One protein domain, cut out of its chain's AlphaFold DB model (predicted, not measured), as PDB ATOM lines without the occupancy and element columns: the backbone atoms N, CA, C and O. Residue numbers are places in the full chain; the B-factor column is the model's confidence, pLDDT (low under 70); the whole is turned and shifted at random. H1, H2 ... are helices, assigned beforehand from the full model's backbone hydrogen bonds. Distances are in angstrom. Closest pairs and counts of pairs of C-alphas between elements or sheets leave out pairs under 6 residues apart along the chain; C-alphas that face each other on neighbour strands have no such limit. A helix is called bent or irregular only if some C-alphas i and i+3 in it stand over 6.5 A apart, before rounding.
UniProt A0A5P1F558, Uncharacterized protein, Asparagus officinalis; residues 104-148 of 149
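This is residues 104 to 148 of the 149 residues of an uncharacterized protein of Asparagus officinalis (UniProt A0A5P1F558). The long helix H2 makes one side of a flat, open V, and the bent helix H1 makes the other; the two meet near their ends at a tight turn through residues 124 and 125, and the space between the two sides is empty. The printed part has 45 residues with two named helices, H1 then H2, and no named strand; the class is all helix. The whole is loose, with a radius of gyration of the C-alphas of 13.1 A, and it spans 37 by 30 by 7 A.

Find C-alpha 126 at (134.624, 154.297, 131.387); from there H2, residues 126 to 146, runs 30.2 A to C-alpha 146 at (162.718, 159.215, 121.503). H2 is neither bent nor irregular, but only just: C-alphas 127 and 130 are 6.2 A apart. Then look at C-alpha 104 at (155.520, 134.436, 120.238), where H1, residues 104 to 123, begins. By its hydrogen bonds H1 was assigned as one helix, but it is bent: C-alphas 111 and 114 are 6.8 A apart. Its arms are H1a, residues 104 to 111, 10.3 A long, and H1b, residues 114 to 123, 14.5 A long.

Look from H2 to H1b: they are close but not clearly touching, and their closest C-alphas, those of Lys 121 and Phe 129, are 7.3 A apart. They run opposite ways at a steep tilt of 44 degrees. H1a and H2 are apart. The lines of H1a and H1b stand at a steep tilt of 50 degrees. In H1a and H1b every O i to N i+4 pair is within hydrogen-bond range; in H2 16 of 17 are.

The C-alphas of Lys 122 and Lys 148, the two farthest apart, are 36.7 A from each other. The printed part has no cut, and the link from H1 to H2 is tight. Residues 104 to 119, 122 to 128 and 131 to 148 stand free. The mean pLDDT of the printed part is 78.0; residues 104 to 105 and 145 to 148 are under 70.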
ATOM      1  N   ASN A 104     156.266 135.015 119.120       60.62
ATOM      2  CA  ASN A 104     155.520 134.436 120.238       60.62
ATOM      3  C   ASN A 104     154.968 135.523 121.159       60.62
ATOM      4  O   ASN A 104     153.798 135.466 121.499       60.62
ATOM      5  N   ALA A 105     155.765 136.525 121.536       63.31
ATOM      6  CA  ALA A 105     155.295 137.595 122.413       63.31
ATOM      7  C   ALA A 105     154.133 138.366 121.771       63.31
ATOM      8  O   ALA A 105     153.097 138.512 122.401       63.31
ATOM      9  N   VAL A 106     154.252 138.765 120.501       70.25
ATOM     10  CA  VAL A 106     153.180 139.479 119.787       70.25
ATOM     11  C   VAL A 106     151.941 138.597 119.583       70.25
ATOM     12  O   VAL A 106     150.827 139.083 119.766       70.25
ATOM     13  N   MET A 107     152.102 137.304 119.272       71.94
ATOM     14  CA  MET A 107     150.980 136.357 119.185       71.94
ATOM     15  C   MET A 107     150.291 136.149 120.536       71.94
ATOM     16  O   MET A 107     149.069 136.246 120.618       71.94
ATOM     17  N   TRP A 108     151.060 135.906 121.602       75.56
ATOM     18  CA  TRP A 108     150.535 135.750 122.957       75.56
ATOM     19  C   TRP A 108     149.844 137.029 123.417       75.56
ATOM     20  O   TRP A 108     148.720 136.954 123.900       75.56
ATOM     21  N   THR A 109     150.440 138.204 123.193       78.62
ATOM     22  CA  THR A 109     149.807 139.498 123.468       78.62
ATOM     23  C   THR A 109     148.517 139.665 122.667       78.62
ATOM     24  O   THR A 109     147.510 140.054 123.242       78.62
ATOM     25  N   GLY A 110     148.497 139.312 121.379       75.94
ATOM     26  CA  GLY A 110     147.286 139.354 120.552       75.94
ATOM     27  C   GLY A 110     146.167 138.427 121.045       75.94
ATOM     28  O   GLY A 110     144.996 138.776 120.925       75.94
ATOM     29  N   LEU A 111     146.517 137.285 121.647       81.19
ATOM     30  CA  LEU A 111     145.563 136.337 122.226       81.19
ATOM     31  C   LEU A 111     145.016 136.806 123.584       81.19
ATOM     32  O   LEU A 111     143.818 136.692 123.836       81.19
ATOM     33  N   VAL A 112     145.879 137.321 124.466       84.25
ATOM     34  CA  VAL A 112     145.511 137.632 125.862       84.25
ATOM     35  C   VAL A 112     145.055 139.076 126.074       84.25
ATOM     36  O   VAL A 112     144.305 139.350 127.010       84.25
ATOM     37  N   ALA A 113     145.472 140.019 125.225       81.50
ATOM     38  CA  ALA A 113     145.122 141.431 125.381       81.50
ATOM     39  C   ALA A 113     143.611 141.709 125.268       81.50
ATOM     40  O   ALA A 113     143.110 142.476 126.092       81.50
ATOM     41  N   PRO A 114     142.846 141.101 124.336       79.62
ATOM     42  CA  PRO A 114     141.407 141.350 124.240       79.62
ATOM     43  C   PRO A 114     140.644 140.886 125.485       79.62
ATOM     44  O   PRO A 114     139.799 141.612 126.009       79.62
ATOM     45  N   THR A 115     140.962 139.696 125.997       79.50
ATOM     46  CA  THR A 115     140.348 139.135 127.209       79.50
ATOM     47  C   THR A 115     140.715 139.945 128.446       79.50
ATOM     48  O   THR A 115     139.829 140.290 129.227       79.50
ATOM     49  N   ALA A 116     141.984 140.330 128.594       80.25
ATOM     50  CA  ALA A 116     142.421 141.198 129.683       80.25
ATOM     51  C   ALA A 116     141.734 142.577 129.637       80.25
ATOM     52  O   ALA A 116     141.248 143.056 130.661       80.25
ATOM     53  N   ALA A 117     141.616 143.186 128.452       78.12
ATOM     54  CA  ALA A 117     140.948 144.474 128.274       78.12
ATOM     55  C   ALA A 117     139.450 144.412 128.613       78.12
ATOM     56  O   ALA A 117     138.924 145.332 129.235       78.12
ATOM     57  N   LEU A 118     138.758 143.323 128.257       79.81
ATOM     58  CA  LEU A 118     137.344 143.127 128.593       79.81
ATOM     59  C   LEU A 118     137.112 142.975 130.099       79.81
ATOM     60  O   LEU A 118     136.146 143.527 130.628       79.81
ATOM     61  N   ILE A 119     137.986 142.241 130.791       81.50
ATOM     62  CA  ILE A 119     137.909 142.076 132.248       81.50
ATOM     63  C   ILE A 119     138.175 143.417 132.936       81.50
ATOM     64  O   ILE A 119     137.404 143.827 133.802       81.50
ATOM     65  N   LEU A 120     139.216 144.133 132.506       76.50
ATOM     66  CA  LEU A 120     139.575 145.425 133.081       76.50
ATOM     67  C   LEU A 120     138.484 146.481 132.842       76.50
ATOM     68  O   LEU A 120     138.134 147.211 133.767       76.50
ATOM     69  N   LYS A 121     137.867 146.495 131.651       70.50
ATOM     70  CA  LYS A 121     136.728 147.373 131.342       70.50
ATOM     71  C   LYS A 121     135.502 147.081 132.214       70.50
ATOM     72  O   LYS A 121     134.775 147.999 132.565       70.50
ATOM     73  N   LYS A 122     135.250 145.820 132.587       71.50
ATOM     74  CA  LYS A 122     134.135 145.476 133.490       71.50
ATOM     75  C   LYS A 122     134.358 145.943 134.931       71.50
ATOM     76  O   LYS A 122     133.384 146.135 135.649       71.50
ATOM     77  N   ALA A 123     135.612 146.093 135.347       79.31
ATOM     78  CA  ALA A 123     135.968 146.458 136.714       79.31
ATOM     79  C   ALA A 123     136.120 147.976 136.927       79.31
ATOM     80  O   ALA A 123     136.010 148.437 138.062       79.31
ATOM     81  N   VAL A 124     136.374 148.754 135.867       76.50
ATOM     82  CA  VAL A 124     136.706 150.185 135.960       76.50
ATOM     83  C   VAL A 124     135.705 151.038 135.165       76.50
ATOM     84  O   VAL A 124     135.457 150.735 134.000       76.50
ATOM     85  N   PRO A 125     135.162 152.134 135.734       82.81
ATOM     86  CA  PRO A 125     134.274 153.045 135.013       82.81
ATOM     87  C   PRO A 125     134.927 153.663 133.769       82.81
ATOM     88  O   PRO A 125     136.075 154.119 133.815       82.81
ATOM     89  N   ASP A 126     134.155 153.778 132.683       75.00
ATOM     90  CA  ASP A 126     134.624 154.297 131.387       75.00
ATOM     91  C   ASP A 126     135.246 155.705 131.488       75.00
ATOM     92  O   ASP A 126     136.220 156.009 130.798       75.00
ATOM     93  N   VAL A 127     134.739 156.543 132.401       82.25
ATOM     94  CA  VAL A 127     135.203 157.926 132.631       82.25
ATOM     95  C   VAL A 127     136.653 157.989 133.129       82.25
ATOM     96  O   VAL A 127     137.325 158.992 132.917       82.25
ATOM     97  N   ILE A 128     137.160 156.924 133.756       81.81
ATOM     98  CA  ILE A 128     138.532 156.858 134.286       81.81
ATOM     99  C   ILE A 128     139.420 156.031 133.355       81.81
ATOM    100  O   ILE A 128     140.561 156.404 133.079       81.81
ATOM    101  N   PHE A 129     138.887 154.928 132.829       80.69
ATOM    102  CA  PHE A 129     139.635 154.006 131.981       80.69
ATOM    103  C   PHE A 129     140.101 154.659 130.673       80.69
ATOM    104  O   PHE A 129     141.270 154.541 130.297       80.69
ATOM    105  N   VAL A 130     139.216 155.397 129.993       83.31
ATOM    106  CA  VAL A 130     139.519 155.981 128.677       83.31
ATOM    107  C   VAL A 130     140.597 157.079 128.762       83.31
ATOM    108  O   VAL A 130     141.578 156.996 128.013       83.31
ATOM    109  N   PRO A 131     140.517 158.068 129.677       87.44
ATOM    110  CA  PRO A 131     141.588 159.055 129.849       87.44
ATOM    111  C   PRO A 131     142.923 158.438 130.294       87.44
ATOM    112  O   PRO A 131     143.991 158.882 129.876       87.44
ATOM    113  N   PHE A 132     142.885 157.376 131.102       87.69
ATOM    114  CA  PHE A 132     144.096 156.712 131.578       87.69
ATOM    115  C   PHE A 132     144.831 155.961 130.458       87.69
ATOM    116  O   PHE A 132     146.029 156.163 130.247       87.69
ATOM    117  N   CYS A 133     144.115 155.142 129.680       85.25
ATOM    118  CA  CYS A 133     144.700 154.429 128.543       85.25
ATOM    119  C   CYS A 133     145.237 155.387 127.474       85.25
ATOM    120  O   CYS A 133     146.277 155.118 126.874       85.25
ATOM    121  N   THR A 134     144.559 156.515 127.251       88.12
ATOM    122  CA  THR A 134     145.023 157.530 126.296       88.12
ATOM    123  C   THR A 134     146.299 158.224 126.770       88.12
ATOM    124  O   THR A 134     147.227 158.357 125.972       88.12
ATOM    125  N   MET A 135     146.429 158.577 128.055       92.06
ATOM    126  CA  MET A 135     147.695 159.097 128.595       92.06
ATOM    127  C   MET A 135     148.845 158.090 128.469       92.06
ATOM    128  O   MET A 135     149.937 158.459 128.034       92.06
ATOM    129  N   LEU A 136     148.599 156.815 128.787       88.06
ATOM    130  CA  LEU A 136     149.592 155.746 128.631       88.06
ATOM    131  C   LEU A 136     150.032 155.575 127.174       88.06
ATOM    132  O   LEU A 136     151.227 155.477 126.901       88.06
ATOM    133  N   ALA A 137     149.085 155.589 126.235       88.56
ATOM    134  CA  ALA A 137     149.382 155.484 124.811       88.56
ATOM    135  C   ALA A 137     150.245 156.659 124.321       88.56
ATOM    136  O   ALA A 137     151.208 156.450 123.583       88.56
ATOM    137  N   VAL A 138     149.953 157.885 124.770       87.50
ATOM    138  CA  VAL A 138     150.745 159.078 124.429       87.50
ATOM    139  C   VAL A 138     152.156 159.007 125.024       87.50
ATOM    140  O   VAL A 138     153.126 159.329 124.334       87.50
ATOM    141  N   ALA A 139     152.300 158.557 126.273       89.00
ATOM    142  CA  ALA A 139     153.603 158.386 126.915       89.00
ATOM    143  C   ALA A 139     154.458 157.316 126.212       89.00
ATOM    144  O   ALA A 139     155.632 157.554 125.923       89.00
ATOM    145  N   ALA A 140     153.858 156.176 125.862       85.94
ATOM    146  CA  ALA A 140     154.526 155.108 125.121       85.94
ATOM    147  C   ALA A 140     154.946 155.563 123.714       85.94
ATOM    148  O   ALA A 140     156.084 155.336 123.304       85.94
ATOM    149  N   ALA A 141     154.066 156.273 122.999       81.25
ATOM    150  CA  ALA A 141     154.380 156.831 121.687       81.25
ATOM    151  C   ALA A 141     155.568 157.807 121.751       81.25
ATOM    152  O   ALA A 141     156.450 157.760 120.892       81.25
ATOM    153  N   LYS A 142     155.641 158.644 122.796       84.00
ATOM    154  CA  LYS A 142     156.796 159.523 123.034       84.00
ATOM    155  C   LYS A 142     158.079 158.744 123.322       84.00
ATOM    156  O   LYS A 142     159.111 159.068 122.739       84.00
ATOM    157  N   ALA A 143     158.026 157.716 124.168       79.06
ATOM    158  CA  ALA A 143     159.193 156.894 124.487       79.06
ATOM    159  C   ALA A 143     159.748 156.172 123.244       79.06
ATOM    160  O   ALA A 143     160.954 156.185 123.006       79.06
ATOM    161  N   MET A 144     158.868 155.620 122.402       73.12
ATOM    162  CA  MET A 144     159.262 154.963 121.150       73.12
ATOM    163  C   MET A 144     159.828 155.941 120.116       73.12
ATOM    164  O   MET A 144     160.755 155.595 119.389       73.12
ATOM    165  N   HIS A 145     159.297 157.164 120.042       67.44
ATOM    166  CA  HIS A 145     159.831 158.192 119.149       67.44
ATOM    167  C   HIS A 145     161.202 158.711 119.618       67.44
ATOM    168  O   HIS A 145     162.044 159.051 118.792       67.44
ATOM    169  N   SER A 146     161.450 158.746 120.931       63.69
ATOM    170  CA  SER A 146     162.718 159.215 121.503       63.69
ATOM    171  C   SER A 146     163.872 158.210 121.373       63.69
ATOM    172  O   SER A 146     165.022 158.615 121.472       63.69
ATOM    173  N   GLN A 147     163.586 156.924 121.139       52.22
ATOM    174  CA  GLN A 147     164.584 155.865 120.903       52.22
ATOM    175  C   GLN A 147     165.127 155.822 119.463       52.22
ATOM    176  O   GLN A 147     165.956 154.977 119.146       52.22
ATOM    177  N   LYS A 148     164.642 156.695 118.571       47.66
ATOM    178  CA  LYS A 148     165.008 156.716 117.146       47.66
ATOM    179  C   LYS A 148     166.098 157.745 116.785       47.66
ATOM    180  O   LYS A 148     166.192 158.102 115.612       47.66
TER     181      LYS A 148